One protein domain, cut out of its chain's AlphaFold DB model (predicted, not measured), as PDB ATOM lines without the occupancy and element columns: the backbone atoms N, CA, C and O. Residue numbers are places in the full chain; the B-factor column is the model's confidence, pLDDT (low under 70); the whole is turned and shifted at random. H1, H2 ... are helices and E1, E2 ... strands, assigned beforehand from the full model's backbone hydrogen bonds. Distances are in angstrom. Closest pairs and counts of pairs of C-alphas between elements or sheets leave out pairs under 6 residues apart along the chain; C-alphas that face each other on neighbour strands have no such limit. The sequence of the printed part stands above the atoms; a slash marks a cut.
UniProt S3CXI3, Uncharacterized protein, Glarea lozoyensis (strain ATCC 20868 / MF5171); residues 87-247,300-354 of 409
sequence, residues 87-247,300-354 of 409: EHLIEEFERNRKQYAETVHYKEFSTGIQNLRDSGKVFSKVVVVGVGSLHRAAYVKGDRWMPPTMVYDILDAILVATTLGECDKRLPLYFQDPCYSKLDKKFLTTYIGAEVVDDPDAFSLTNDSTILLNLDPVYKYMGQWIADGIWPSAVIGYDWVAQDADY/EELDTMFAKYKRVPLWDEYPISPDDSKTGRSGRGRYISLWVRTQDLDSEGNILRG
ATOM      1  N   GLU A  87      -4.324  45.677  41.307       91.69
ATOM      2  CA  GLU A  87      -3.723  46.052  42.590       91.69
ATOM      3  C   GLU A  87      -4.578  47.108  43.291       91.69
ATOM      4  O   GLU A  87      -4.901  46.955  44.466       91.69
ATOM      5  N   HIS A  88      -5.031  48.128  42.555       87.19
ATOM      6  CA  HIS A  88      -5.900  49.161  43.110       87.19
ATOM      7  C   HIS A  88      -7.253  48.594  43.563       87.19
ATOM      8  O   HIS A  88      -7.741  48.964  44.630       87.19
ATOM      9  N   LEU A  89      -7.857  47.691  42.777       87.69
ATOM     10  CA  LEU A  89      -9.100  47.013  43.164       87.69
ATOM     11  C   LEU A  89      -8.926  46.220  44.462       87.69
ATOM     12  O   LEU A  89      -9.769  46.312  45.350       87.69
ATOM     13  N   ILE A  90      -7.819  45.488  44.592       92.75
ATOM     14  CA  ILE A  90      -7.487  44.709  45.789       92.75
ATOM     15  C   ILE A  90      -7.275  45.620  47.003       92.75
ATOM     16  O   ILE A  90      -7.840  45.371  48.068       92.75
ATOM     17  N   GLU A  91      -6.495  46.691  46.860       90.69
ATOM     18  CA  GLU A  91      -6.231  47.644  47.943       90.69
ATOM     19  C   GLU A  91      -7.509  48.335  48.430       90.69
ATOM     20  O   GLU A  91      -7.746  48.451  49.636       90.69
ATOM     21  N   GLU A  92      -8.350  48.790  47.498       87.44
ATOM     22  CA  GLU A  92      -9.646  49.383  47.816       87.44
ATOM     23  C   GLU A  92     -10.576  48.368  48.477       87.44
ATOM     24  O   GLU A  92     -11.201  48.695  49.488       87.44
ATOM     25  N   PHE A  93     -10.636  47.140  47.956       91.56
ATOM     26  CA  PHE A  93     -11.440  46.071  48.532       91.56
ATOM     27  C   PHE A  93     -11.033  45.773  49.975       91.56
ATOM     28  O   PHE A  93     -11.882  45.786  50.860       91.56
ATOM     29  N   GLU A  94      -9.744  45.577  50.250       93.62
ATOM     30  CA  GLU A  94      -9.258  45.262  51.597       93.62
ATOM     31  C   GLU A  94      -9.426  46.427  52.575       93.62
ATOM     32  O   GLU A  94      -9.735  46.224  53.754       93.62
ATOM     33  N   ARG A  95      -9.281  47.668  52.099       90.31
ATOM     34  CA  ARG A  95      -9.607  48.854  52.898       90.31
ATOM     35  C   ARG A  95     -11.092  48.875  53.264       90.31
ATOM     36  O   ARG A  95     -11.421  49.025  54.441       90.31
ATOM     37  N   ASN A  96     -11.971  48.696  52.278       86.81
ATOM     38  CA  ASN A  96     -13.419  48.698  52.479       86.81
ATOM     39  C   ASN A  96     -13.870  47.528  53.355       86.81
ATOM     40  O   ASN A  96     -14.712  47.723  54.219       86.81
ATOM     41  N   ARG A  97     -13.271  46.344  53.202       91.19
ATOM     42  CA  ARG A  97     -13.539  45.159  54.023       91.19
ATOM     43  C   ARG A  97     -13.283  45.409  55.506       91.19
ATOM     44  O   ARG A  97     -14.104  45.032  56.337       91.19
ATOM     45  N   LYS A  98     -12.158  46.049  55.841       91.12
ATOM     46  CA  LYS A  98     -11.820  46.393  57.232       91.12
ATOM     47  C   LYS A  98     -12.827  47.371  57.827       91.12
ATOM     48  O   LYS A  98     -13.313  47.138  58.924       91.12
ATOM     49  N   GLN A  99     -13.171  48.420  57.079       87.56
ATOM     50  CA  GLN A  99     -14.156  49.414  57.515       87.56
ATOM     51  C   GLN A  99     -15.555  48.810  57.651       87.56
ATOM     52  O   GLN A  99     -16.247  49.059  58.633       87.56
ATOM     53  N   TYR A 100     -15.953  47.980  56.689       87.69
ATOM     54  CA  TYR A 100     -17.253  47.324  56.643       87.69
ATOM     55  C   TYR A 100     -17.529  46.518  57.919       87.69
ATOM     56  O   TYR A 100     -18.597  46.673  58.503       87.69
ATOM     57  N   ALA A 101     -16.546  45.768  58.429       89.12
ATOM     58  CA  ALA A 101     -16.683  44.981  59.660       89.12
ATOM     59  C   ALA A 101     -16.976  45.818  60.927       89.12
ATOM     60  O   ALA A 101     -17.453  45.288  61.932       89.12
ATOM     61  N   GLU A 102     -16.693  47.121  60.901       89.75
ATOM     62  CA  GLU A 102     -16.946  48.038  62.018       89.75
ATOM     63  C   GLU A 102     -18.331  48.700  61.931       89.75
ATOM     64  O   GLU A 102     -18.822  49.242  62.928       89.75
ATOM     65  N   THR A 103     -18.978  48.628  60.763       84.31
ATOM     66  CA  THR A 103     -20.276  49.263  60.512       84.31
ATOM     67  C   THR A 103     -21.403  48.604  61.305       84.31
ATOM     68  O   THR A 103     -21.347  47.428  61.669       84.31
ATOM     69  N   VAL A 104     -22.457  49.377  61.578       83.75
ATOM     70  CA  VAL A 104     -23.677  48.841  62.196       83.75
ATOM     71  C   VAL A 104     -24.390  47.892  61.225       83.75
ATOM     72  O   VAL A 104     -24.784  46.806  61.645       83.75
ATOM     73  N   HIS A 105     -24.403  48.230  59.927       82.62
ATOM     74  CA  HIS A 105     -24.905  47.376  58.842       82.62
ATOM     75  C   HIS A 105     -24.332  45.961  58.915       82.62
ATOM     76  O   HIS A 105     -25.086  45.000  59.005       82.62
ATOM     77  N   TYR A 106     -23.004  45.819  58.977       88.19
ATOM     78  CA  TYR A 106     -22.374  44.503  59.089       88.19
ATOM     79  C   TYR A 106     -22.875  43.709  60.300       88.19
ATOM     80  O   TYR A 106     -23.114  42.510  60.188       88.19
ATOM     81  N   LYS A 107     -23.036  44.350  61.461       88.75
ATOM     82  CA  LYS A 107     -23.440  43.661  62.697       88.75
ATOM     83  C   LYS A 107     -24.865  43.130  62.604       88.75
ATOM     84  O   LYS A 107     -25.110  41.978  62.959       88.75
ATOM     85  N   GLU A 108     -25.790  43.950  62.127       86.25
ATOM     86  CA  GLU A 108     -27.195  43.563  61.998       86.25
ATOM     87  C   GLU A 108     -27.405  42.594  60.836       86.25
ATOM     88  O   GLU A 108     -28.033  41.553  61.030       86.25
ATOM     89  N   PHE A 109     -26.784  42.842  59.680       87.94
ATOM     90  CA  PHE A 109     -26.830  41.919  58.550       87.94
ATOM     91  C   PHE A 109     -26.241  40.554  58.937       87.94
ATOM     92  O   PHE A 109     -26.899  39.530  58.767       87.94
ATOM     93  N   SER A 110     -25.070  40.523  59.586       93.00
ATOM     94  CA  SER A 110     -24.470  39.293  60.129       93.00
ATOM     95  C   SER A 110     -25.391  38.577  61.120       93.00
ATOM     96  O   SER A 110     -25.552  37.360  61.035       93.00
ATOM     97  N   THR A 111     -26.063  39.319  62.007       89.31
ATOM     98  CA  THR A 111     -27.050  38.749  62.940       89.31
ATOM     99  C   THR A 111     -28.225  38.121  62.190       89.31
ATOM    100  O   THR A 111     -28.622  36.998  62.500       89.31
ATOM    101  N   GLY A 112     -28.754  38.792  61.165       87.69
ATOM    102  CA  GLY A 112     -29.822  38.263  60.318       87.69
ATOM    103  C   GLY A 112     -29.424  36.976  59.592       87.69
ATOM    104  O   GLY A 112     -30.171  35.996  59.610       87.69
ATOM    105  N   ILE A 113     -28.217  36.931  59.019       93.25
ATOM    106  CA  ILE A 113     -27.696  35.725  58.361       93.25
ATOM    107  C   ILE A 113     -27.426  34.604  59.376       93.25
ATOM    108  O   ILE A 113     -27.699  33.438  59.087       93.25
ATOM    109  N   GLN A 114     -26.949  34.925  60.579       92.06
ATOM    110  CA  GLN A 114     -26.764  33.942  61.646       92.06
ATOM    111  C   GLN A 114     -28.109  33.349  62.098       92.06
ATOM    112  O   GLN A 114     -28.232  32.133  62.209       92.06
ATOM    113  N   ASN A 115     -29.152  34.169  62.245       87.31
ATOM    114  CA  ASN A 115     -30.505  33.683  62.529       87.31
ATOM    115  C   ASN A 115     -31.028  32.770  61.408       87.31
ATOM    116  O   ASN A 115     -31.646  31.737  61.675       87.31
ATOM    117  N   LEU A 116     -30.744  33.118  60.148       87.50
ATOM    118  CA  LEU A 116     -31.073  32.276  59.001       87.50
ATOM    119  C   LEU A 116     -30.348  30.924  59.069       87.50
ATOM    120  O   LEU A 116     -30.971  29.894  58.821       87.50
ATOM    121  N   ARG A 117     -29.073  30.899  59.470       90.00
ATOM    122  CA  ARG A 117     -28.324  29.660  59.732       90.00
ATOM    123  C   ARG A 117     -28.978  28.824  60.837       90.00
ATOM    124  O   ARG A 117     -29.222  27.633  60.662       90.00
ATOM    125  N   ASP A 118     -29.304  29.462  61.958       89.06
ATOM    126  CA  ASP A 118     -29.820  28.814  63.174       89.06
ATOM    127  C   ASP A 118     -31.270  28.317  63.036       89.06
ATOM    128  O   ASP A 118     -31.780  27.564  63.883       89.06
ATOM    129  N   SER A 119     -31.930  28.681  61.934       84.88
ATOM    130  CA  SER A 119     -33.186  28.073  61.493       84.88
ATOM    131  C   SER A 119     -33.029  26.622  61.021       84.88
ATOM    132  O   SER A 119     -34.018  25.911  60.870       84.88
ATOM    133  N   GLY A 120     -31.799  26.149  60.789       84.94
ATOM    134  CA  GLY A 120     -31.530  24.796  60.295       84.94
ATOM    135  C   GLY A 120     -31.885  24.591  58.820       84.94
ATOM    136  O   GLY A 120     -31.949  23.449  58.360       84.94
ATOM    137  N   LYS A 121     -32.138  25.673  58.073       84.38
ATOM    138  CA  LYS A 121     -32.293  25.619  56.620       84.38
ATOM    139  C   LYS A 121     -30.932  25.350  55.977       84.38
ATOM    140  O   LYS A 121     -29.942  25.995  56.311       84.38
ATOM    141  N   VAL A 122     -30.889  24.384  55.062       88.69
ATOM    142  CA  VAL A 122     -29.659  23.995  54.361       88.69
ATOM    143  C   VAL A 122     -29.604  24.716  53.023       88.69
ATOM    144  O   VAL A 122     -30.542  24.630  52.228       88.69
ATOM    145  N   PHE A 123     -28.492  25.397  52.770       93.44
ATOM    146  CA  PHE A 123     -28.226  26.091  51.517       93.44
ATOM    147  C   PHE A 123     -27.020  25.459  50.832       93.44
ATOM    148  O   PHE A 123     -26.057  25.074  51.486       93.44
ATOM    149  N   SER A 124     -27.073  25.341  49.509       95.62
ATOM    150  CA  SER A 124     -26.002  24.720  48.727       95.62
ATOM    151  C   SER A 124     -25.095  25.732  48.034       95.62
ATOM    152  O   SER A 124     -24.009  25.357  47.607       95.62
ATOM    153  N   LYS A 125     -25.560  26.973  47.839       97.19
ATOM    154  CA  LYS A 125     -24.850  28.031  47.104       97.19
ATOM    155  C   LYS A 125     -25.503  29.398  47.290       97.19
ATOM    156  O   LYS A 125     -26.685  29.492  47.632       97.19
ATOM    157  N   VAL A 126     -24.721  30.427  46.993       97.38
ATOM    158  CA  VAL A 126     -25.143  31.820  46.896       97.38
ATOM    159  C   VAL A 126     -25.029  32.251  45.440       97.38
ATOM    160  O   VAL A 126     -23.979  32.082  44.824       97.38
ATOM    161  N   VAL A 127     -26.111  32.790  44.894       95.38
ATOM    162  CA  VAL A 127     -26.146  33.403  43.566       95.38
ATOM    163  C   VAL A 127     -26.335  34.899  43.763       95.38
ATOM    164  O   VAL A 127     -27.205  35.311  44.519       95.38
ATOM    165  N   VAL A 128     -25.507  35.700  43.111       93.56
ATOM    166  CA  VAL A 128     -25.505  37.157  43.180       93.56
ATOM    167  C   VAL A 128     -25.724  37.680  41.773       93.56
ATOM    168  O   VAL A 128     -25.021  37.291  40.843       93.56
ATOM    169  N   VAL A 129     -26.710  38.545  41.622       88.44
ATOM    170  CA  VAL A 129     -27.111  39.108  40.336       88.44
ATOM    171  C   VAL A 129     -27.223  40.611  40.475       88.44
ATOM    172  O   VAL A 129     -27.693  41.093  41.506       88.44
ATOM    173  N   GLY A 130     -26.782  41.327  39.445       82.62
ATOM    174  CA  GLY A 130     -26.903  42.774  39.392       82.62
ATOM    175  C   GLY A 130     -26.161  43.450  40.523       82.62
ATOM    176  O   GLY A 130     -26.762  43.870  41.500       82.62
ATOM    177  N   VAL A 131     -24.843  43.516  40.421       84.31
ATOM    178  CA  VAL A 131     -24.039  44.312  41.359       84.31
ATOM    179  C   VAL A 131     -23.224  45.365  40.627       84.31
ATOM    180  O   VAL A 131     -22.393  46.002  41.251       84.31
ATOM    181  N   GLY A 132     -23.417  45.562  39.324       81.94
ATOM    182  CA  GLY A 132     -22.678  46.507  38.493       81.94
ATOM    183  C   GLY A 132     -21.220  46.104  38.255       81.94
ATOM    184  O   GLY A 132     -20.799  44.994  38.574       81.94
ATOM    185  N   SER A 133     -20.423  47.033  37.718       83.44
ATOM    186  CA  SER A 133     -18.969  46.871  37.529       83.44
ATOM    187  C   SER A 133     -18.163  47.482  38.687       83.44
ATOM    188  O   SER A 133     -18.527  48.536  39.214       83.44
ATOM    189  N   LEU A 134     -17.007  46.896  39.043       82.81
ATOM    190  CA  LEU A 134     -16.084  47.455  40.052       82.81
ATOM    191  C   LEU A 134     -15.400  48.743  39.577       82.81
ATOM    192  O   LEU A 134     -14.760  49.476  40.357       82.81
ATOM    193  N   HIS A 135     -15.503  49.016  38.282       78.50
ATOM    194  CA  HIS A 135     -15.080  50.263  37.697       78.50
ATOM    195  C   HIS A 135     -16.078  51.375  38.023       78.50
ATOM    196  O   HIS A 135     -17.292  51.220  37.925       78.50
ATOM    197  N   ARG A 136     -15.561  52.554  38.384       66.69
ATOM    198  CA  ARG A 136     -16.420  53.735  38.532       66.69
ATOM    199  C   ARG A 136     -16.755  54.263  37.146       66.69
ATOM    200  O   ARG A 136     -15.824  54.595  36.418       66.69
ATOM    201  N   ALA A 137     -18.032  54.395  36.804       59.69
ATOM    202  CA  ALA A 137     -18.439  55.199  35.654       59.69
ATOM    203  C   ALA A 137     -17.820  56.607  35.768       59.69
ATOM    204  O   ALA A 137     -17.832  57.192  36.863       59.69
ATOM    205  N   ALA A 138     -17.234  57.157  34.694       54.22
ATOM    206  CA  ALA A 138     -16.839  58.567  34.731       54.22
ATOM    207  C   ALA A 138     -18.076  59.405  34.988       54.22
ATOM    208  O   ALA A 138     -19.139  59.188  34.418       54.22
ATOM    209  N   TYR A 139     -17.886  60.415  35.823       49.06
ATOM    210  CA  TYR A 139     -18.897  61.417  36.073       49.06
ATOM    211  C   TYR A 139     -19.161  62.201  34.785       49.06
ATOM    212  O   TYR A 139     -18.425  63.134  34.453       49.06
ATOM    213  N   VAL A 140     -20.208  61.826  34.059       46.91
ATOM    214  CA  VAL A 140     -20.793  62.661  33.019       46.91
ATOM    215  C   VAL A 140     -22.007  63.340  33.648       46.91
ATOM    216  O   VAL A 140     -22.788  62.717  34.361       46.91
ATOM    217  N   LYS A 141     -22.088  64.669  33.532       42.22
ATOM    218  CA  LYS A 141     -23.150  65.464  34.165       42.22
ATOM    219  C   LYS A 141     -24.526  64.930  33.742       42.22
ATOM    220  O   LYS A 141     -24.883  65.094  32.586       42.22
ATOM    221  N   GLY A 142     -25.305  64.424  34.694       41.50
ATOM    222  CA  GLY A 142     -26.752  64.240  34.534       41.50
ATOM    223  C   GLY A 142     -27.213  62.802  34.700       41.50
ATOM    224  O   GLY A 142     -28.037  62.560  35.572       41.50
ATOM    225  N   ASP A 143     -26.609  61.861  33.981       41.41
ATOM    226  CA  ASP A 143     -27.073  60.477  33.945       41.41
ATOM    227  C   ASP A 143     -25.964  59.525  34.385       41.41
ATOM    228  O   ASP A 143     -24.852  59.568  33.871       41.41
ATOM    229  N   ARG A 144     -26.264  58.698  35.392       47.38
ATOM    230  CA  ARG A 144     -25.560  57.429  35.595       47.38
ATOM    231  C   ARG A 144     -26.508  56.380  35.061       47.38
ATOM    232  O   ARG A 144     -27.490  56.080  35.740       47.38
ATOM    233  N   TRP A 145     -26.248  55.845  33.877       41.03
ATOM    234  CA  TRP A 145     -27.068  54.727  33.412       41.03
ATOM    235  C   TRP A 145     -26.785  53.464  34.234       41.03
ATOM    236  O   TRP A 145     -27.660  52.613  34.368       41.03
ATOM    237  N   MET A 146     -25.598  53.373  34.855       47.75
ATOM    238  CA  MET A 146     -25.193  52.210  35.644       47.75
ATOM    239  C   MET A 146     -24.466  52.590  36.940       47.75
ATOM    240  O   MET A 146     -23.418  53.248  36.898       47.75
ATOM    241  N   PRO A 147     -24.985  52.205  38.119       50.72
ATOM    242  CA  PRO A 147     -24.278  52.439  39.365       50.72
ATOM    243  C   PRO A 147     -22.989  51.593  39.401       50.72
ATOM    244  O   PRO A 147     -22.980  50.448  38.949       50.72
ATOM    245  N   PRO A 148     -21.872  52.133  39.924       58.03
ATOM    246  CA  PRO A 148     -20.707  51.302  40.202       58.03
ATOM    247  C   PRO A 148     -21.069  50.257  41.257       58.03
ATOM    248  O   PRO A 148     -21.839  50.560  42.175       58.03
ATOM    249  N   THR A 149     -20.451  49.077  41.181       65.38
ATOM    250  CA  THR A 149     -20.538  48.092  42.256       65.38
ATOM    251  C   THR A 149     -20.150  48.729  43.562       65.38
ATOM    252  O   THR A 149     -19.055  49.289  43.710       65.38
ATOM    253  N   MET A 150     -21.027  48.592  44.547       74.12
ATOM    254  CA  MET A 150     -20.648  48.902  45.906       74.12
ATOM    255  C   MET A 150     -19.863  47.701  46.404       74.12
ATOM    256  O   MET A 150     -20.366  46.585  46.458       74.12
ATOM    257  N   VAL A 151     -18.601  47.914  46.774       82.50
ATOM    258  CA  VAL A 151     -17.741  46.855  47.332       82.50
ATOM    259  C   VAL A 151     -18.427  46.125  48.499       82.50
ATOM    260  O   VAL A 151     -18.183  44.941  48.723       82.50
ATOM    261  N   TYR A 152     -19.320  46.815  49.210       84.00
ATOM    262  CA  TYR A 152     -20.153  46.247  50.262       84.00
ATOM    263  C   TYR A 152     -21.120  45.159  49.778       84.00
ATOM    264  O   TYR A 152     -21.302  44.202  50.514       84.00
ATOM    265  N   ASP A 153     -21.629  45.204  48.545       88.06
ATOM    266  CA  ASP A 153     -22.515  44.161  48.006       88.06
ATOM    267  C   ASP A 153     -21.758  42.830  47.826       88.06
ATOM    268  O   ASP A 153     -22.251  41.746  48.145       88.06
ATOM    269  N   ILE A 154     -20.493  42.906  47.394       92.50
ATOM    270  CA  ILE A 154     -19.600  41.738  47.323       92.50
ATOM    271  C   ILE A 154     -19.275  41.227  48.731       92.50
ATOM    272  O   ILE A 154     -19.205  40.017  48.951       92.50
ATOM    273  N   LEU A 155     -19.073  42.129  49.696       93.31
ATOM    274  CA  LEU A 155     -18.798  41.756  51.086       93.31
ATOM    275  C   LEU A 155     -20.015  41.120  51.765       93.31
ATOM    276  O   LEU A 155     -19.840  40.125  52.469       93.31
ATOM    277  N   ASP A 156     -21.221  41.619  51.498       92.94
ATOM    278  CA  ASP A 156     -22.486  41.025  51.929       92.94
ATOM    279  C   ASP A 156     -22.602  39.595  51.371       92.94
ATOM    280  O   ASP A 156     -22.847  38.652  52.127       92.94
ATOM    281  N   ALA A 157     -22.318  39.385  50.081       95.12
ATOM    282  CA  ALA A 157     -22.316  38.051  49.477       95.12
ATOM    283  C   ALA A 157     -21.297  37.095  50.119       95.12
ATOM    284  O   ALA A 157     -21.621  35.944  50.428       95.12
ATOM    285  N   ILE A 158     -20.072  37.569  50.368       95.94
ATOM    286  CA  ILE A 158     -19.032  36.778  51.044       95.94
ATOM    287  C   ILE A 158     -19.466  36.417  52.463       95.94
ATOM    288  O   ILE A 158     -19.250  35.280  52.888       95.94
ATOM    289  N   LEU A 159     -20.081  37.352  53.191       95.50
ATOM    290  CA  LEU A 159     -20.590  37.109  54.535       95.50
ATOM    291  C   LEU A 159     -21.690  36.048  54.520       95.50
ATOM    292  O   LEU A 159     -21.600  35.089  55.280       95.50
ATOM    293  N   VAL A 160     -22.670  36.159  53.617       95.88
ATOM    294  CA  VAL A 160     -23.734  35.155  53.446       95.88
ATOM    295  C   VAL A 160     -23.131  33.775  53.196       95.88
ATOM    296  O   VAL A 160     -23.433  32.822  53.916       95.88
ATOM    297  N   ALA A 161     -22.230  33.666  52.218       96.94
ATOM    298  CA  ALA A 161     -21.609  32.396  51.863       96.94
ATOM    299  C   ALA A 161     -20.759  31.807  52.996       96.94
ATOM    300  O   ALA A 161     -20.723  30.590  53.167       96.94
ATOM    301  N   THR A 162     -20.068  32.650  53.763       96.00
ATOM    302  CA  THR A 162     -19.202  32.210  54.864       96.00
ATOM    303  C   THR A 162     -20.024  31.769  56.070       96.00
ATOM    304  O   THR A 162     -19.785  30.692  56.607       96.00
ATOM    305  N   THR A 163     -21.015  32.563  56.478       95.38
ATOM    306  CA  THR A 163     -21.834  32.287  57.666       95.38
ATOM    307  C   THR A 163     -22.698  31.044  57.486       95.38
ATOM    308  O   THR A 163     -22.856  30.272  58.429       95.38
ATOM    309  N   LEU A 164     -23.234  30.829  56.285       94.56
ATOM    310  CA  LEU A 164     -24.106  29.689  55.982       94.56
ATOM    311  C   LEU A 164     -23.350  28.437  55.529       94.56
ATOM    312  O   LEU A 164     -23.960  27.386  55.342       94.56
ATOM    313  N   GLY A 165     -22.037  28.547  55.350       92.44
ATOM    314  CA  GLY A 165     -21.165  27.421  55.066       92.44
ATOM    315  C   GLY A 165     -20.971  26.487  56.269       92.44
ATOM    316  O   GLY A 165     -21.187  26.855  57.427       92.44
ATOM    317  N   GLU A 166     -20.530  25.259  55.998       86.81
ATOM    318  CA  GLU A 166     -20.231  24.248  57.017       86.81
ATOM    319  C   GLU A 166     -18.719  24.053  57.190       86.81
ATOM    320  O   GLU A 166     -17.960  24.132  56.226       86.81
ATOM    321  N   CYS A 167     -18.288  23.726  58.416       74.81
ATOM    322  CA  CYS A 167     -16.925  23.271  58.737       74.81
ATOM    323  C   CYS A 167     -15.811  24.103  58.070       74.81
ATOM    324  O   CYS A 167     -14.989  23.566  57.326       74.81
ATOM    325  N   ASP A 168     -15.824  25.417  58.315       76.62
ATOM    326  CA  ASP A 168     -14.854  26.397  57.800       76.62
ATOM    327  C   ASP A 168     -14.816  26.544  56.266       76.62
ATOM    328  O   ASP A 168     -13.937  27.213  55.719       76.62
ATOM    329  N   LYS A 169     -15.782  25.959  55.548       89.81
ATOM    330  CA  LYS A 169     -15.941  26.128  54.102       89.81
ATOM    331  C   LYS A 169     -17.118  27.038  53.812       89.81
ATOM    332  O   LYS A 169     -18.245  26.741  54.194       89.81
ATOM    333  N   ARG A 170     -16.864  28.109  53.063       94.38
ATOM    334  CA  ARG A 170     -17.928  28.942  52.495       94.38
ATOM    335  C   ARG A 170     -18.742  28.169  51.457       94.38
ATOM    336  O   ARG A 170     -18.207  27.296  50.768       94.38
ATOM    337  N   LEU A 171     -20.004  28.549  51.299       97.00
ATOM    338  CA  LEU A 171     -20.814  28.121  50.165       97.00
ATOM    339  C   LEU A 171     -20.196  28.600  48.837       97.00
ATOM    340  O   LEU A 171     -19.591  29.678  48.797       97.00
ATOM    341  N   PRO A 172     -20.362  27.837  47.744       97.75
ATOM    342  CA  PRO A 172     -20.087  28.320  46.396       97.75
ATOM    343  C   PRO A 172     -20.806  29.647  46.125       97.75
ATOM    344  O   PRO A 172     -21.986  29.796  46.449       97.75
ATOM    345  N   LEU A 173     -20.078  30.590  45.532       97.69
ATOM    346  CA  LEU A 173     -20.542  31.927  45.172       97.69
ATOM    347  C   LEU A 173     -20.561  32.042  43.656       97.69
ATOM    348  O   LEU A 173     -19.528  31.816  43.031       97.69
ATOM    349  N   TYR A 174     -21.699  32.430  43.098       97.75
ATOM    350  CA  TYR A 174     -21.874  32.689  41.674       97.75
ATOM    351  C   TYR A 174     -22.272  34.144  41.484       97.75
ATOM    352  O   TYR A 174     -23.194  34.601  42.151       97.75
ATOM    353  N   PHE A 175     -21.601  34.856  40.589       95.25
ATOM    354  CA  PHE A 175     -21.921  36.233  40.232       95.25
ATOM    355  C   PHE A 175     -22.343  36.311  38.768       95.25
ATOM    356  O   PHE A 175     -21.718  35.690  37.909       95.25
ATOM    357  N   GLN A 176     -23.358  37.118  38.487       90.88
ATOM    358  CA  GLN A 176     -23.752  37.490  37.136       90.88
ATOM    359  C   GLN A 176     -24.082  38.973  37.085       90.88
ATOM    360  O   GLN A 176     -24.911  39.475  37.841       90.88
ATOM    361  N   ASP A 177     -23.458  39.648  36.132       86.75
ATOM    362  CA  ASP A 177     -23.797  41.003  35.740       86.75
ATOM    363  C   ASP A 177     -23.394  41.181  34.265       86.75
ATOM    364  O   ASP A 177     -22.267  40.818  33.903       86.75
ATOM    365  N   PRO A 178     -24.276  41.696  33.388       78.88
ATOM    366  CA  PRO A 178     -23.984  41.909  31.975       78.88
ATOM    367  C   PRO A 178     -22.855  42.921  31.776       78.88
ATOM    368  O   PRO A 178     -22.263  42.965  30.700       78.88
ATOM    369  N   CYS A 179     -22.526  43.708  32.803       79.00
ATOM    370  CA  CYS A 179     -21.571  44.802  32.705       79.00
ATOM    371  C   CYS A 179     -20.216  44.487  33.332       79.00
ATOM    372  O   CYS A 179     -19.365  45.370  33.442       79.00
ATOM    373  N   TYR A 180     -19.968  43.224  33.687       85.06
ATOM    374  CA  TYR A 180     -18.637  42.797  34.090       85.06
ATOM    375  C   TYR A 180     -17.633  42.876  32.944       85.06
ATOM    376  O   TYR A 180     -17.682  42.121  31.971       85.06
ATOM    377  N   SER A 181     -16.627  43.724  33.138       84.81
ATOM    378  CA  SER A 181     -15.409  43.727  32.339       84.81
ATOM    379  C   SER A 181     -14.583  42.454  32.565       84.81
ATOM    380  O   SER A 181     -14.736  41.738  33.562       84.81
ATOM    381  N   LYS A 182     -13.601  42.201  31.691       85.44
ATOM    382  CA  LYS A 182     -12.609  41.128  31.901       85.44
ATOM    383  C   LYS A 182     -11.887  41.256  33.250       85.44
ATOM    384  O   LYS A 182     -11.551  40.240  33.861       85.44
ATOM    385  N   LEU A 183     -11.647  42.483  33.724       86.62
ATOM    386  CA  LEU A 183     -10.994  42.716  35.010       86.62
ATOM    387  C   LEU A 183     -11.921  42.384  36.183       86.62
ATOM    388  O   LEU A 183     -11.458  41.742  37.125       86.62
ATOM    389  N   ASP A 184     -13.207  42.737  36.096       90.06
ATOM    390  CA  ASP A 184     -14.223  42.364  37.091       90.06
ATOM    391  C   ASP A 184     -14.298  40.842  37.230       90.06
ATOM    392  O   ASP A 184     -14.122  40.303  38.327       90.06
ATOM    393  N   LYS A 185     -14.443  40.137  36.094       92.94
ATOM    394  CA  LYS A 185     -14.472  38.667  36.066       92.94
ATOM    395  C   LYS A 185     -13.206  38.086  36.695       92.94
ATOM    396  O   LYS A 185     -13.285  37.171  37.514       92.94
ATOM    397  N   LYS A 186     -12.028  38.632  36.375       94.00
ATOM    398  CA  LYS A 186     -10.747  38.178  36.940       94.00
ATOM    399  C   LYS A 186     -10.642  38.442  38.445       94.00
ATOM    400  O   LYS A 186     -10.154  37.581  39.172       94.00
ATOM    401  N   PHE A 187     -11.089  39.600  38.922       94.81
ATOM    402  CA  PHE A 187     -11.083  39.941  40.343       94.81
ATOM    403  C   PHE A 187     -12.004  38.998  41.131       94.81
ATOM    404  O   PHE A 187     -11.566  38.366  42.094       94.81
ATOM    405  N   LEU A 188     -13.248  38.823  40.682       96.19
ATOM    406  CA  LEU A 188     -14.223  37.941  41.329       96.19
ATOM    407  C   LEU A 188     -13.761  36.475  41.329       96.19
ATOM    408  O   LEU A 188     -13.832  35.796  42.352       96.19
ATOM    409  N   THR A 189     -13.204  35.994  40.218       96.69
ATOM    410  CA  THR A 189     -12.745  34.600  40.112       96.69
ATOM    411  C   THR A 189     -11.449  34.321  40.854       96.69
ATOM    412  O   THR A 189     -11.348  33.332  41.572       96.69
ATOM    413  N   THR A 190     -10.442  35.179  40.709       96.31
ATOM    414  CA  THR A 190      -9.094  34.898  41.222       96.31
ATOM    415  C   THR A 190      -8.907  35.396  42.648       96.31
ATOM    416  O   THR A 190      -8.299  34.707  43.462       96.31
ATOM    417  N   TYR A 191      -9.405  36.597  42.956       96.56
ATOM    418  CA  TYR A 191      -9.182  37.233  44.252       96.56
ATOM    419  C   TYR A 191     -10.287  36.888  45.252       96.56
ATOM    420  O   TYR A 191     -10.003  36.478  46.375       96.56
ATOM    421  N   ILE A 192     -11.552  36.984  44.832       96.25
ATOM    422  CA  ILE A 192     -12.681  36.593  45.686       96.25
ATOM    423  C   ILE A 192     -12.850  35.071  45.704       96.25
ATOM    424  O   ILE A 192     -13.238  34.515  46.731       96.25
ATOM    425  N   GLY A 193     -12.508  34.367  44.621       96.62
ATOM    426  CA  GLY A 193     -12.688  32.917  44.486       96.62
ATOM    427  C   GLY A 193     -14.150  32.512  44.274       96.62
ATOM    428  O   GLY A 193     -14.580  31.471  44.778       96.62
ATOM    429  N   ALA A 194     -14.918  33.376  43.617       97.38
ATOM    430  CA  ALA A 194     -16.269  33.096  43.161       97.38
ATOM    431  C   ALA A 194     -16.258  32.578  41.713       97.38
ATOM    432  O   ALA A 194     -15.258  32.677  41.008       97.38
ATOM    433  N   GLU A 195     -17.375  32.040  41.252       98.00
ATOM    434  CA  GLU A 195     -17.606  31.761  39.841       98.00
ATOM    435  C   GLU A 195     -18.363  32.937  39.223       98.00
ATOM    436  O   GLU A 195     -19.261  33.497  39.851       98.00
ATOM    437  N   VAL A 196     -17.987  33.340  38.012       96.19
ATOM    438  CA  VAL A 196     -18.729  34.354  37.256       96.19
ATOM    439  C   VAL A 196     -19.363  33.666  36.065       96.19
ATOM    440  O   VAL A 196     -18.655  33.028  35.287       96.19
ATOM    441  N   VAL A 197     -20.677  33.797  35.946       93.50
ATOM    442  CA  VAL A 197     -21.461  33.221  34.854       93.50
ATOM    443  C   VAL A 197     -21.991  34.329  33.955       93.50
ATOM    444  O   VAL A 197     -22.120  35.481  34.378       93.50
ATOM    445  N   ASP A 198     -22.239  33.993  32.694       85.12
ATOM    446  CA  ASP A 198     -22.768  34.947  31.728       85.12
ATOM    447  C   ASP A 198     -24.273  35.145  31.948       85.12
ATOM    448  O   ASP A 198     -24.965  34.246  32.412       85.12
ATOM    449  N   ASP A 199     -24.797  36.328  31.624       78.12
ATOM    450  CA  ASP A 199     -26.244  36.549  31.627       78.12
ATOM    451  C   ASP A 199     -26.900  35.749  30.485       78.12
ATOM    452  O   ASP A 199     -26.424  35.845  29.348       78.12
ATOM    453  N   PRO A 200     -27.952  34.939  30.741       79.94
ATOM    454  CA  PRO A 200     -28.786  34.855  31.945       79.94
ATOM    455  C   PRO A 200     -28.585  33.540  32.752       79.94
ATOM    456  O   PRO A 200     -29.528  33.010  33.347       79.94
ATOM    457  N   ASP A 201     -27.391  32.949  32.752       83.12
ATOM    458  CA  ASP A 201     -27.138  31.580  33.230       83.12
ATOM    459  C   ASP A 201     -27.296  31.390  34.750       83.12
ATOM    460  O   ASP A 201     -27.662  30.301  35.207       83.12
ATOM    461  N   ALA A 202     -27.103  32.435  35.555       86.31
ATOM    462  CA  ALA A 202     -27.300  32.421  37.004       86.31
ATOM    463  C   ALA A 202     -28.712  31.987  37.398       86.31
ATOM    464  O   ALA A 202     -28.882  31.310  38.414       86.31
ATOM    465  N   PHE A 203     -29.722  32.292  36.580       81.38
ATOM    466  CA  PHE A 203     -31.094  31.862  36.851       81.38
ATOM    467  C   PHE A 203     -31.252  30.345  36.735       81.38
ATOM    468  O   PHE A 203     -32.007  29.743  37.495       81.38
ATOM    469  N   SER A 204     -30.500  29.699  35.841       83.56
ATOM    470  CA  SER A 204     -30.475  28.234  35.745       83.56
ATOM    471  C   SER A 204     -29.775  27.589  36.943       83.56
ATOM    472  O   SER A 204     -30.003  26.414  37.241       83.56
ATOM    473  N   LEU A 205     -28.938  28.348  37.654       88.88
ATOM    474  CA  LEU A 205     -28.342  27.911  38.909       88.88
ATOM    475  C   LEU A 205     -29.315  28.063  40.082       88.88
ATOM    476  O   LEU A 205     -29.190  27.310  41.045       88.88
ATOM    477  N   THR A 206     -30.282  28.977  40.030       88.69
ATOM    478  CA  THR A 206     -31.230  29.206  41.125       88.69
ATOM    479  C   THR A 206     -32.170  28.015  41.342       88.69
ATOM    480  O   THR A 206     -32.822  27.522  40.427       88.69
ATOM    481  N   ASN A 207     -32.234  27.534  42.587       88.81
ATOM    482  CA  ASN A 207     -33.115  26.446  43.011       88.81
ATOM    483  C   ASN A 207     -33.549  26.582  44.484       88.81
ATOM    484  O   ASN A 207     -33.127  27.500  45.186       88.81
ATOM    485  N   ASP A 208     -34.332  25.628  44.987       88.19
ATOM    486  CA  ASP A 208     -34.884  25.612  46.351       88.19
ATOM    487  C   ASP A 208     -33.849  25.485  47.491       88.19
ATOM    488  O   ASP A 208     -34.204  25.637  48.663       88.19
ATOM    489  N   SER A 209     -32.572  25.264  47.165       92.12
ATOM    490  CA  SER A 209     -31.432  25.290  48.089       92.12
ATOM    491  C   SER A 209     -30.493  26.483  47.858       92.12
ATOM    492  O   SER A 209     -29.410  26.542  48.440       92.12
ATOM    493  N   THR A 210     -30.883  27.439  47.014       93.31
ATOM    494  CA  THR A 210     -30.100  28.639  46.688       93.31
ATOM    495  C   THR A 210     -30.535  29.832  47.529       93.31
ATOM    496  O   THR A 210     -31.726  30.019  47.783       93.31
ATOM    497  N   ILE A 211     -29.569  30.668  47.910       93.69
ATOM    498  CA  ILE A 211     -29.831  32.051  48.319       93.69
ATOM    499  C   ILE A 211     -29.497  32.961  47.154       93.69
ATOM    500  O   ILE A 211     -28.387  32.898  46.628       93.69
ATOM    501  N   LEU A 212     -30.459  33.789  46.770       91.56
ATOM    502  CA  LEU A 212     -30.290  34.772  45.715       91.56
ATOM    503  C   LEU A 212     -30.099  36.157  46.336       91.56
ATOM    504  O   LEU A 212     -30.937  36.600  47.117       91.56
ATOM    505  N   LEU A 213     -29.008  36.828  45.987       91.31
ATOM    506  CA  LEU A 213     -28.754  38.225  46.313       91.31
ATOM    507  C   LEU A 213     -29.047  39.061  45.072       91.31
ATOM    508  O   LEU A 213     -28.339  38.926  44.075       91.31
ATOM    509  N   ASN A 214     -30.060  39.921  45.154       85.44
ATOM    510  CA  ASN A 214     -30.267  40.992  44.187       85.44
ATOM    511  C   ASN A 214     -29.969  42.334  44.845       85.44
ATOM    512  O   ASN A 214     -30.817  42.882  45.559       85.44
ATOM    513  N   LEU A 215     -28.765  42.847  44.612       74.19
ATOM    514  CA  LEU A 215     -28.284  44.056  45.266       74.19
ATOM    515  C   LEU A 215     -28.211  45.273  44.319       74.19
ATOM    516  O   LEU A 215     -27.584  46.280  44.654       74.19
ATOM    517  N   ASP A 216     -28.933  45.235  43.197       70.06
ATOM    518  CA  ASP A 216     -29.152  46.402  42.344       70.06
ATOM    519  C   ASP A 216     -30.631  46.499  41.909       70.06
ATOM    520  O   ASP A 216     -31.192  45.549  41.350       70.06
ATOM    521  N   PRO A 217     -31.299  47.645  42.145       58.31
ATOM    522  CA  PRO A 217     -32.668  47.869  41.681       58.31
ATOM    523  C   PRO A 217     -32.833  47.972  40.157       58.31
ATOM    524  O   PRO A 217     -33.965  47.987  39.673       58.31
ATOM    525  N   VAL A 218     -31.747  48.058  39.381       56.94
ATOM    526  CA  VAL A 218     -31.802  48.188  37.913       56.94
ATOM    527  C   VAL A 218     -32.490  46.986  37.261       56.94
ATOM    528  O   VAL A 218     -33.172  47.127  36.245       56.94
ATOM    529  N   TYR A 219     -32.424  45.814  37.887       58.66
ATOM    530  CA  TYR A 219     -33.150  44.628  37.449       58.66
ATOM    531  C   TYR A 219     -34.621  44.652  37.879       58.66
ATOM    532  O   TYR A 219     -35.099  43.768  38.594       58.66
ATOM    533  N   LYS A 220     -35.367  45.646  37.388       55.00
ATOM    534  CA  LYS A 220     -36.792  45.850  37.695       55.00
ATOM    535  C   LYS A 220     -37.649  44.600  37.481       55.00
ATOM    536  O   LYS A 220     -38.576  44.349  38.240       55.00
ATOM    537  N   TYR A 221     -37.307  43.769  36.498       60.94
ATOM    538  CA  TYR A 221     -38.058  42.549  36.201       60.94
ATOM    539  C   TYR A 221     -37.624  41.333  37.016       60.94
ATOM    540  O   TYR A 221     -38.275  40.299  36.936       60.94
ATOM    541  N   MET A 222     -36.545  41.390  37.797       64.25
ATOM    542  CA  MET A 222     -36.034  40.172  38.425       64.25
ATOM    543  C   MET A 222     -36.997  39.596  39.471       64.25
ATOM    544  O   MET A 222     -37.087  38.377  39.566       64.25
ATOM    545  N   GLY A 223     -37.801  40.419  40.154       61.97
ATOM    546  CA  GLY A 223     -38.913  39.923  40.973       61.97
ATOM    547  C   GLY A 223     -39.887  39.054  40.166       61.97
ATOM    548  O   GLY A 223     -40.262  37.968  40.606       61.97
ATOM    549  N   GLN A 224     -40.201  39.472  38.937       62.91
ATOM    550  CA  GLN A 224     -41.036  38.707  38.014       62.91
ATOM    551  C   GLN A 224     -40.353  37.440  37.500       62.91
ATOM    552  O   GLN A 224     -40.957  36.373  37.497       62.91
ATOM    553  N   TRP A 225     -39.066  37.503  37.166       64.56
ATOM    554  CA  TRP A 225     -38.312  36.323  36.729       64.56
ATOM    555  C   TRP A 225     -38.152  35.268  37.823       64.56
ATOM    556  O   TRP A 225     -38.295  34.075  37.555       64.56
ATOM    557  N   ILE A 226     -37.872  35.695  39.057       64.38
ATOM    558  CA  ILE A 226     -37.841  34.806  40.221       64.38
ATOM    559  C   ILE A 226     -39.207  34.136  40.382       64.38
ATOM    560  O   ILE A 226     -39.271  32.942  40.677       64.38
ATOM    561  N   ALA A 227     -40.282  34.890  40.148       62.12
ATOM    562  CA  ALA A 227     -41.624  34.382  40.318       62.12
ATOM    563  C   ALA A 227     -42.085  33.393  39.251       62.12
ATOM    564  O   ALA A 227     -42.757  32.406  39.571       62.12
ATOM    565  N   ASP A 228     -41.664  33.628  38.015       62.50
ATOM    566  CA  ASP A 228     -41.956  32.773  36.873       62.50
ATOM    567  C   ASP A 228     -41.064  31.510  36.838       62.50
ATOM    568  O   ASP A 228     -41.402  30.501  36.208       62.50
ATOM    569  N   GLY A 229     -39.903  31.558  37.501       69.31
ATOM    570  CA  GLY A 229     -38.875  30.518  37.502       69.31
ATOM    571  C   GLY A 229     -38.926  29.539  38.680       69.31
ATOM    572  O   GLY A 229     -39.951  29.330  39.332       69.31
ATOM    573  N   ILE A 230     -37.781  28.891  38.940       71.62
ATOM    574  CA  ILE A 230     -37.585  28.107  40.164       71.62
ATOM    575  C   ILE A 230     -37.203  29.073  41.279       71.62
ATOM    576  O   ILE A 230     -36.168  29.736  41.233       71.62
ATOM    577  N   TRP A 231     -38.043  29.102  42.304       76.75
ATOM    578  CA  TRP A 231     -37.881  30.004  43.428       76.75
ATOM    579  C   TRP A 231     -36.681  29.621  44.308       76.75
ATOM    580  O   TRP A 231     -36.555  28.452  44.699       76.75
ATOM    581  N   PRO A 232     -35.832  30.594  44.687       87.62
ATOM    582  CA  PRO A 232     -34.789  30.371  45.667       87.62
ATOM    583  C   PRO A 232     -35.376  30.102  47.050       87.62
ATOM    584  O   PRO A 232     -36.506  30.470  47.390       87.62
ATOM    585  N   SER A 233     -34.547  29.494  47.887       88.38
ATOM    586  CA  SER A 233     -34.849  29.246  49.291       88.38
ATOM    587  C   SER A 233     -35.040  30.543  50.079       88.38
ATOM    588  O   SER A 233     -35.867  30.602  50.994       88.38
ATOM    589  N   ALA A 234     -34.267  31.567  49.730       88.31
ATOM    590  CA  ALA A 234     -34.367  32.914  50.261       88.31
ATOM    591  C   ALA A 234     -33.848  33.922  49.230       88.31
ATOM    592  O   ALA A 234     -32.913  33.623  48.482       88.31
ATOM    593  N   VAL A 235     -34.447  35.112  49.225       87.12
ATOM    594  CA  VAL A 235     -33.955  36.265  48.464       87.12
ATOM    595  C   VAL A 235     -33.513  37.333  49.448       87.12
ATOM    596  O   VAL A 235     -34.265  37.686  50.353       87.12
ATOM    597  N   ILE A 236     -32.301  37.842  49.268       87.00
ATOM    598  CA  ILE A 236     -31.813  39.044  49.934       87.00
ATOM    599  C   ILE A 236     -31.744  40.114  48.862       87.00
ATOM    600  O   ILE A 236     -31.061  39.946  47.854       87.00
ATOM    601  N   GLY A 237     -32.451  41.212  49.054       82.38
ATOM    602  CA  GLY A 237     -32.361  42.306  48.110       82.38
ATOM    603  C   GLY A 237     -32.894  43.595  48.674       82.38
ATOM    604  O   GLY A 237     -33.323  43.656  49.830       82.38
ATOM    605  N   TYR A 238     -32.860  44.619  47.831       70.69
ATOM    606  CA  TYR A 238     -33.487  45.891  48.145       70.69
ATOM    607  C   TYR A 238     -34.958  45.659  48.438       70.69
ATOM    608  O   TYR A 238     -35.584  44.768  47.869       70.69
ATOM    609  N   ASP A 239     -35.511  46.438  49.352       65.38
ATOM    610  CA  ASP A 239     -36.942  46.427  49.565       65.38
ATOM    611  C   ASP A 239     -37.641  47.048  48.353       65.38
ATOM    612  O   ASP A 239     -37.777  48.265  48.232       65.38
ATOM    613  N   TRP A 240     -38.050  46.174  47.438       58.91
ATOM    614  CA  TRP A 240     -38.820  46.488  46.240       58.91
ATOM    615  C   TRP A 240     -40.085  47.281  46.589       58.91
ATOM    616  O   TRP A 240     -40.458  48.198  45.866       58.91
ATOM    617  N   VAL A 241     -40.693  46.978  47.743       48.88
ATOM    618  CA  VAL A 241     -41.924  47.621  48.214       48.88
ATOM    619  C   VAL A 241     -41.654  49.047  48.705       48.88
ATOM    620  O   VAL A 241     -42.432  49.950  48.404       48.88
ATOM    621  N   ALA A 242     -40.545  49.285  49.417       48.03
ATOM    622  CA  ALA A 242     -40.164  50.640  49.831       48.03
ATOM    623  C   ALA A 242     -39.712  51.508  48.651       48.03
ATOM    624  O   ALA A 242     -40.007  52.699  48.629       48.03
ATOM    625  N   GLN A 243     -39.043  50.929  47.648       50.44
ATOM    626  CA  GLN A 243     -38.660  51.688  46.457       50.44
ATOM    627  C   GLN A 243     -39.878  52.194  45.686       50.44
ATOM    628  O   GLN A 243     -39.907  53.368  45.326       50.44
ATOM    629  N   ASP A 244     -40.898  51.356  45.488       47.38
ATOM    630  CA  ASP A 244     -42.140  51.781  44.835       47.38
ATOM    631  C   ASP A 244     -42.896  52.843  45.642       47.38
ATOM    632  O   ASP A 244     -43.524  53.719  45.049       47.38
ATOM    633  N   ALA A 245     -42.834  52.811  46.977       44.09
ATOM    634  CA  ALA A 245     -43.413  53.857  47.819       44.09
ATOM    635  C   ALA A 245     -42.674  55.202  47.661       44.09
ATOM    636  O   ALA A 245     -43.318  56.230  47.457       44.09
ATOM    637  N   ASP A 246     -41.336  55.190  47.647       42.47
ATOM    638  CA  ASP A 246     -40.506  56.388  47.446       42.47
ATOM    639  C   ASP A 246     -40.714  57.035  46.063       42.47
ATOM    640  O   ASP A 246     -40.620  58.258  45.923       42.47
ATOM    641  N   TYR A 247     -41.001  56.245  45.020       43.31
ATOM    642  CA  TYR A 247     -41.317  56.788  43.693       43.31
ATOM    643  C   TYR A 247     -42.688  57.479  43.645       43.31
ATOM    644  O   TYR A 247     -42.842  58.435  42.884       43.31
ATOM    645  N   GLU A 300     -50.347  45.228  42.278       51.78
ATOM    646  CA  GLU A 300     -51.204  44.073  42.596       51.78
ATOM    647  C   GLU A 300     -50.573  42.740  42.168       51.78
ATOM    648  O   GLU A 300     -50.698  41.740  42.882       51.78
ATOM    649  N   GLU A 301     -49.864  42.709  41.034       54.66
ATOM    650  CA  GLU A 301     -49.161  41.507  40.578       54.66
ATOM    651  C   GLU A 301     -47.984  41.176  41.498       54.66
ATOM    652  O   GLU A 301     -47.901  40.043  41.975       54.66
ATOM    653  N   LEU A 302     -47.130  42.152  41.831       53.88
ATOM    654  CA  LEU A 302     -46.010  41.931  42.751       53.88
ATOM    655  C   LEU A 302     -46.496  41.554  44.157       53.88
ATOM    656  O   LEU A 302     -45.974  40.598  44.729       53.88
ATOM    657  N   ASP A 303     -47.530  42.209  44.689       58.44
ATOM    658  CA  ASP A 303     -48.127  41.858  45.984       58.44
ATOM    659  C   ASP A 303     -48.688  40.428  45.972       58.44
ATOM    660  O   ASP A 303     -48.483  39.663  46.918       58.44
ATOM    661  N   THR A 304     -49.328  40.015  44.876       58.66
ATOM    662  CA  THR A 304     -49.824  38.640  44.703       58.66
ATOM    663  C   THR A 304     -48.679  37.630  44.584       58.66
ATOM    664  O   THR A 304     -48.753  36.529  45.140       58.66
ATOM    665  N   MET A 305     -47.593  37.989  43.898       58.25
ATOM    666  CA  MET A 305     -46.410  37.142  43.717       58.25
ATOM    667  C   MET A 305     -45.633  36.976  45.026       58.25
ATOM    668  O   MET A 305     -45.212  35.865  45.363       58.25
ATOM    669  N   PHE A 306     -45.510  38.048  45.810       61.09
ATOM    670  CA  PHE A 306     -44.848  38.044  47.110       61.09
ATOM    671  C   PHE A 306     -45.761  37.641  48.269       61.09
ATOM    672  O   PHE A 306     -45.244  37.390  49.352       61.09
ATOM    673  N   ALA A 307     -47.070  37.443  48.072       65.94
ATOM    674  CA  ALA A 307     -47.973  36.912  49.105       65.94
ATOM    675  C   ALA A 307     -47.514  35.548  49.666       65.94
ATOM    676  O   ALA A 307     -47.837  35.169  50.796       65.94
ATOM    677  N   LYS A 308     -46.725  34.799  48.883       65.75
ATOM    678  CA  LYS A 308     -46.096  33.534  49.293       65.75
ATOM    679  C   LYS A 308     -44.833  33.716  50.135       65.75
ATOM    680  O   LYS A 308     -44.234  32.711  50.520       65.75
ATOM    681  N   TYR A 309     -44.420  34.948  50.402       65.00
ATOM    682  CA  TYR A 309     -43.232  35.299  51.157       65.00
ATOM    683  C   TYR A 309     -43.594  36.202  52.332       65.00
ATOM    684  O   TYR A 309     -44.421  37.104  52.228       65.00
ATOM    685  N   LYS A 310     -42.919  35.994  53.461       74.44
ATOM    686  CA  LYS A 310     -42.877  37.006  54.514       74.44
ATOM    687  C   LYS A 310     -41.618  37.825  54.319       74.44
ATOM    688  O   LYS A 310     -40.509  37.282  54.268       74.44
ATOM    689  N   ARG A 311     -41.810  39.134  54.245       72.44
ATOM    690  CA  ARG A 311     -40.732  40.102  54.359       72.44
ATOM    691  C   ARG A 311     -40.229  40.105  55.800       72.44
ATOM    692  O   ARG A 311     -41.001  40.316  56.735       72.44
ATOM    693  N   VAL A 312     -38.933  39.882  55.968       70.06
ATOM    694  CA  VAL A 312     -38.216  40.109  57.219       70.06
ATOM    695  C   VAL A 312     -37.237  41.249  56.948       70.06
ATOM    696  O   VAL A 312     -36.281  41.043  56.194       70.06
ATOM    697  N   PRO A 313     -37.478  42.461  57.478       64.12
ATOM    698  CA  PRO A 313     -36.516  43.543  57.332       64.12
ATOM    699  C   PRO A 313     -35.204  43.099  57.983       64.12
ATOM    700  O   PRO A 313     -35.195  42.655  59.132       64.12
ATOM    701  N   LEU A 314     -34.114  43.142  57.216       60.59
ATOM    702  CA  LEU A 314     -32.779  42.910  57.763       60.59
ATOM    703  C   LEU A 314     -32.168  44.217  58.261       60.59
ATOM    704  O   LEU A 314     -31.321  44.171  59.148       60.59
ATOM    705  N   TRP A 315     -32.565  45.345  57.663       58.56
ATOM    706  CA  TRP A 315     -31.989  46.653  57.938       58.56
ATOM    707  C   TRP A 315     -32.834  47.795  57.348       58.56
ATOM    708  O   TRP A 315     -33.287  47.681  56.203       58.56
ATOM    709  N   ASP A 316     -32.960  48.906  58.087       54.03
ATOM    710  CA  ASP A 316     -33.816  50.044  57.710       54.03
ATOM    711  C   ASP A 316     -33.070  51.292  57.167       54.03
ATOM    712  O   ASP A 316     -33.700  52.122  56.526       54.03
ATOM    713  N   GLU A 317     -31.745  51.465  57.320       53.25
ATOM    714  CA  GLU A 317     -31.058  52.700  56.849       53.25
ATOM    715  C   GLU A 317     -29.583  52.526  56.444       53.25
ATOM    716  O   GLU A 317     -28.670  52.599  57.269       53.25
ATOM    717  N   TYR A 318     -29.290  52.211  55.181       47.09
ATOM    718  CA  TYR A 318     -27.902  51.982  54.735       47.09
ATOM    719  C   TYR A 318     -26.994  53.208  54.960       47.09
ATOM    720  O   TYR A 318     -27.374  54.317  54.569       47.09
ATOM    721  N   PRO A 319     -25.779  53.049  55.522       44.66
ATOM    722  CA  PRO A 319     -24.874  54.171  55.703       44.66
ATOM    723  C   PRO A 319     -24.438  54.729  54.345       44.66
ATOM    724  O   PRO A 319     -23.892  54.030  53.491       44.66
ATOM    725  N   ILE A 320     -24.670  56.024  54.167       49.88
ATOM    726  CA  ILE A 320     -24.192  56.800  53.027       49.88
ATOM    727  C   ILE A 320     -22.665  56.742  53.036       49.88
ATOM    728  O   ILE A 320     -22.044  57.029  54.063       49.88
ATOM    729  N   SER A 321     -22.047  56.402  51.901       44.12
ATOM    730  CA  SER A 321     -20.595  56.539  51.759       44.12
ATOM    731  C   SER A 321     -20.176  57.954  52.194       44.12
ATOM    732  O   SER A 321     -20.818  58.926  51.785       44.12
ATOM    733  N   PRO A 322     -19.099  58.132  52.981       41.44
ATOM    734  CA  PRO A 322     -18.622  59.462  53.362       41.44
ATOM    735  C   PRO A 322     -18.414  60.399  52.160       41.44
ATOM    736  O   PRO A 322     -18.578  61.612  52.293       41.44
ATOM    737  N   ASP A 323     -18.103  59.842  50.985       43.34
ATOM    738  CA  ASP A 323     -17.980  60.590  49.731       43.34
ATOM    739  C   ASP A 323     -19.332  61.082  49.193       43.34
ATOM    740  O   ASP A 323     -19.408  62.201  48.688       43.34
ATOM    741  N   ASP A 324     -20.415  60.319  49.356       41.62
ATOM    742  CA  ASP A 324     -21.753  60.714  48.901       41.62
ATOM    743  C   ASP A 324     -22.318  61.869  49.746       41.62
ATOM    744  O   ASP A 324     -22.951  62.773  49.192       41.62
ATOM    745  N   SER A 325     -21.979  61.935  51.044       42.34
ATOM    746  CA  SER A 325     -22.366  63.047  51.933       42.34
ATOM    747  C   SER A 325     -21.846  64.414  51.456       42.34
ATOM    748  O   SER A 325     -22.510  65.436  51.619       42.34
ATOM    749  N   LYS A 326     -20.682  64.436  50.790       41.22
ATOM    750  CA  LYS A 326     -20.070  65.657  50.240       41.22
ATOM    751  C   LYS A 326     -20.699  66.106  48.922       41.22
ATOM    752  O   LYS A 326     -20.513  67.251  48.526       41.22
ATOM    753  N   THR A 327     -21.433  65.224  48.242       43.34
ATOM    754  CA  THR A 327     -22.073  65.523  46.949       43.34
ATOM    755  C   THR A 327     -23.475  66.122  47.084       43.34
ATOM    756  O   THR A 327     -24.115  66.388  46.071       43.34
ATOM    757  N   GLY A 328     -23.963  66.343  48.313       32.41
ATOM    758  CA  GLY A 328     -25.302  66.891  48.558       32.41
ATOM    759  C   GLY A 328     -26.440  65.931  48.200       32.41
ATOM    760  O   GLY A 328     -27.590  66.351  48.109       32.41
ATOM    761  N   ARG A 329     -26.140  64.645  47.990       41.16
ATOM    762  CA  ARG A 329     -27.158  63.616  47.778       41.16
ATOM    763  C   ARG A 329     -27.746  63.237  49.132       41.16
ATOM    764  O   ARG A 329     -27.020  62.758  50.001       41.16
ATOM    765  N   SER A 330     -29.053  63.443  49.305       36.44
ATOM    766  CA  SER A 330     -29.796  62.754  50.356       36.44
ATOM    767  C   SER A 330     -29.608  61.262  50.113       36.44
ATOM    768  O   SER A 330     -29.955  60.735  49.055       36.44
ATOM    769  N   GLY A 331     -28.953  60.583  51.048       38.97
ATOM    770  CA  GLY A 331     -28.877  59.138  50.987       38.97
ATOM    771  C   GLY A 331     -30.275  58.600  51.146       38.97
ATOM    772  O   GLY A 331     -30.823  58.647  52.241       38.97
ATOM    773  N   ARG A 332     -30.858  58.118  50.052       45.31
ATOM    774  CA  ARG A 332     -32.002  57.225  50.155       45.31
ATOM    775  C   ARG A 332     -31.498  56.014  50.927       45.31
ATOM    776  O   ARG A 332     -30.579  55.336  50.454       45.31
ATOM    777  N   GLY A 333     -31.999  55.829  52.146       46.41
ATOM    778  CA  GLY A 333     -31.679  54.662  52.954       46.41
ATOM    779  C   GLY A 333     -31.946  53.423  52.110       46.41
ATOM    780  O   GLY A 333     -33.006  53.296  51.504       46.41
ATOM    781  N   ARG A 334     -30.951  52.544  51.967       58.50
ATOM    782  CA  ARG A 334     -31.190  51.261  51.303       58.50
ATOM    783  C   ARG A 334     -31.768  50.319  52.348       58.50
ATOM    784  O   ARG A 334     -31.087  49.970  53.309       58.50
ATOM    785  N   TYR A 335     -33.019  49.943  52.152       62.03
ATOM    786  CA  TYR A 335     -33.681  48.910  52.932       62.03
ATOM    787  C   TYR A 335     -33.285  47.563  52.339       62.03
ATOM    788  O   TYR A 335     -33.550  47.319  51.161       62.03
ATOM    789  N   ILE A 336     -32.640  46.697  53.120       65.44
ATOM    790  CA  ILE A 336     -32.379  45.316  52.700       65.44
ATOM    791  C   ILE A 336     -33.383  44.421  53.408       65.44
ATOM    792  O   ILE A 336     -33.515  44.441  54.633       65.44
ATOM    793  N   SER A 337     -34.100  43.625  52.625       72.56
ATOM    794  CA  SER A 337     -35.089  42.685  53.135       72.56
ATOM    795  C   SER A 337     -34.706  41.256  52.785       72.56
ATOM    796  O   SER A 337     -34.258  40.960  51.674       72.56
ATOM    797  N   LEU A 338     -34.914  40.366  53.751       74.69
ATOM    798  CA  LEU A 338     -34.916  38.931  53.544       74.69
ATOM    799  C   LEU A 338     -36.342  38.503  53.219       74.69
ATOM    800  O   LEU A 338     -37.264  38.700  54.011       74.69
ATOM    801  N   TRP A 339     -36.508  37.863  52.076       73.19
ATOM    802  CA  TRP A 339     -37.768  37.267  51.668       73.19
ATOM    803  C   TRP A 339     -37.655  35.755  51.833       73.19
ATOM    804  O   TRP A 339     -36.865  35.094  51.150       73.19
ATOM    805  N   VAL A 340     -38.457  35.201  52.748       70.69
ATOM    806  CA  VAL A 340     -38.559  33.751  52.996       70.69
ATOM    807  C   VAL A 340     -39.969  33.271  52.676       70.69
ATOM    808  O   VAL A 340     -40.937  33.957  52.998       70.69
ATOM    809  N   ARG A 341     -40.103  32.087  52.064       71.25
ATOM    810  CA  ARG A 341     -41.416  31.498  51.756       71.25
ATOM    811  C   ARG A 341     -42.247  31.343  53.030       71.25
ATOM    812  O   ARG A 341     -41.757  30.789  54.007       71.25
ATOM    813  N   THR A 342     -43.517  31.731  53.000       71.88
ATOM    814  CA  THR A 342     -44.440  31.679  54.145       71.88
ATOM    815  C   THR A 342     -44.595  30.260  54.693       71.88
ATOM    816  O   THR A 342     -44.649  30.066  55.900       71.88
ATOM    817  N   GLN A 343     -44.576  29.243  53.824       71.00
ATOM    818  CA  GLN A 343     -44.607  27.828  54.223       71.00
ATOM    819  C   GLN A 343     -43.345  27.351  54.959       71.00
ATOM    820  O   GLN A 343     -43.340  26.260  55.528       71.00
ATOM    821  N   ASP A 344     -42.264  28.129  54.893       67.00
ATOM    822  CA  ASP A 344     -41.023  27.890  55.620       67.00
ATOM    823  C   ASP A 344     -41.013  28.675  56.948       67.00
ATOM    824  O   ASP A 344     -39.966  28.752  57.588       67.00
ATOM    825  N   LEU A 345     -42.148  29.248  57.375       66.94
ATOM    826  CA  LEU A 345     -42.301  30.011  58.615       66.94
ATOM    827  C   LEU A 345     -43.357  29.396  59.544       66.94
ATOM    828  O   LEU A 345     -44.315  28.767  59.094       66.94
ATOM    829  N   ASP A 346     -43.162  29.535  60.854       70.75
ATOM    830  CA  ASP A 346     -44.147  29.159  61.864       70.75
ATOM    831  C   ASP A 346     -45.270  30.206  61.971       70.75
ATOM    832  O   ASP A 346     -45.280  31.223  61.275       70.75
ATOM    833  N   SER A 347     -46.247  29.958  62.844       69.88
ATOM    834  CA  SER A 347     -47.387  30.862  63.058       69.88
ATOM    835  C   SER A 347     -47.005  32.231  63.628       69.88
ATOM    836  O   SER A 347     -47.799  33.164  63.544       69.88
ATOM    837  N   GLU A 348     -45.815  32.362  64.213       69.94
ATOM    838  CA  GLU A 348     -45.254  33.627  64.706       69.94
ATOM    839  C   GLU A 348     -44.394  34.307  63.615       69.94
ATOM    840  O   GLU A 348     -44.061  35.493  63.681       69.94
ATOM    841  N   GLY A 349     -44.120  33.578  62.532       63.56
ATOM    842  CA  GLY A 349     -43.323  33.974  61.388       63.56
ATOM    843  C   GLY A 349     -41.823  33.819  61.581       63.56
ATOM    844  O   GLY A 349     -41.069  34.481  60.867       63.56
ATOM    845  N   ASN A 350     -41.397  32.972  62.517       67.75
ATOM    846  CA  ASN A 350     -40.015  32.519  62.614       67.75
ATOM    847  C   ASN A 350     -39.765  31.405  61.593       67.75
ATOM    848  O   ASN A 350     -40.674  30.661  61.242       67.75
ATOM    849  N   ILE A 351     -38.526  31.235  61.136       61.34
ATOM    850  CA  ILE A 351     -38.192  30.216  60.131       61.34
ATOM    851  C   ILE A 351     -38.298  28.800  60.732       61.34
ATOM    852  O   ILE A 351     -37.665  28.489  61.743       61.34
ATOM    853  N   LEU A 352     -39.089  27.929  60.094       52.22
ATOM    854  CA  LEU A 352     -39.347  26.553  60.523       52.22
ATOM    855  C   LEU A 352     -38.082  25.695  60.476       52.22
ATOM    856  O   LEU A 352     -37.493  25.468  59.417       52.22
ATOM    857  N   ARG A 353     -37.748  25.084  61.614       48.66
ATOM    858  CA  ARG A 353     -36.692  24.071  61.703       48.66
ATOM    859  C   ARG A 353     -37.112  22.765  61.016       48.66
ATOM    860  O   ARG A 353     -38.062  22.108  61.437       48.66
ATOM    861  N   GLY A 354     -36.364  22.349  59.991       47.22
ATOM    862  CA  GLY A 354     -36.253  20.935  59.597       47.22
ATOM    863  C   GLY A 354     -37.392  20.293  58.786       47.22
ATOM    864  O   GLY A 354     -37.487  19.068  58.786       47.22
TER     865      GLY A 354
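Overview. This is residues 87 to 247 and 300 to 354 of the 409 residues of an uncharacterized protein of Glarea lozoyensis (strain ATCC 20868 / MF5171) (UniProt S3CXI3). A strongly twisted sheet of six strands makes the core, with the long helices H2 and H3 side by side over one face and the short helix H5 over part of the other. H1 packs on residues 151 to 155 of H3, H4 packs on the edge strand E2, and two stretches stick out, residues 139 to 144 and residues 322 to 328, of which 322 to 325 belong to H9. The printed part has 216 residues with nine named helices and six named strands, in the order H1 H2 E1 H3 E2 H4 H5 E3 H6 E4 H7 H8 E5 H9 E6. The sheet is mixed, in the order E2 E1 E3 E4 E6 E5, and the class is mixed, helices and strands. The whole is compact, with a radius of gyration of the C-alphas of 16.9 A, and rounded, spanning 49 by 42 by 34 A.

Arrangement. H1, residues 87 to 100, touches H3, residues 151 to 163, at a steep tilt of 65 degrees, the closest C-alphas being those of Phe 93 and Val 151, 6.5 A apart. H2, residues 104 to 118, touches H3 at a shallow tilt of 29 degrees, the same way, closest at the C-alphas of Ile 113 and Val 160, 6.3 A. E1, residues 125 to 129, the first strand along the printed part, is an inner strand of the sheet and parallel to the edge strand E2, residues 173 to 176; N 174 and O 126 are within hydrogen-bond range at 2.9 A. E1, H3 and E2 form a strand-helix-strand unit, two parallel neighbour strands with a helix between, and its crossover is right-handed. H3 runs along the strands at a height over the sheet of 9.4 A. H4, residues 182 to 192, is on the sheet, closest at the C-alphas of Phe 175 and Leu 188, 8.0 A. H5, residues 201 to 205, is on the opposite face from H2 and H3, closest to E2 at the C-alphas of Gln 176 and Ala 202, 6.2 A. E3, residues 210 to 214, is parallel to E1, with N 213 and O 127 at 2.8 A. H6, residues 222 to 228, only grazes the sheet, with its residues 222 to 226, and E3, H6 and E4, residues 234 to 238, form a second strand-helix-strand unit, whose crossover is right-handed. E4 is parallel to E3, with N 236 and O 212 at 2.8 A. H7, residues 240 to 247, only grazes the sheet. H8, residues 300 to 306, touches H6 about perpendicular, at 78 degrees, closest at the C-alphas of Ala 227 and Met 305, 6.5 A. E6, residues 336 to 341, is antiparallel to E4, with N 339 and O 235 at 2.8 A, and to the edge strand E5, residues 309 to 315, with N 312 and O 338 at 2.8 A. H2 lies over E6 and E5 at a height of 9.9 A over the sheet, on the same face as H3. H9, residues 322 to 325, is not on the sheet and touches no helix. Every O i to N i+4 pair is within hydrogen-bond range in H1, H2, H3, H5, H6, H7 and H8, and 6 of 7 are in H4; H9 is too short for such a pair.

Along the chain. H1 begins at C-alpha 87, (-3.723, 46.052, 42.590), and is 19.5 A long from first to last C-alpha. H2 is 21.0 A long, H3 18.3 A and H4 14.5 A. Among the strands, E5 is 17.4 A long and E6 16.5 A, ending at C-alpha 341, (-41.416, 31.498, 51.756).

Size, cuts and confidence. The C-alphas farthest apart, those of Lys 141 and Gly 354, are 52.9 A apart. Residues 248 to 299 are not printed, and C-alphas 247 and 300 are 16.1 A apart across the cut. The link from E1 to H3, 21 residues, is long. The mean pLDDT of the printed part is 75.1, and 80 residues are under 70, among them residues 136 to 149 and 313 to 336.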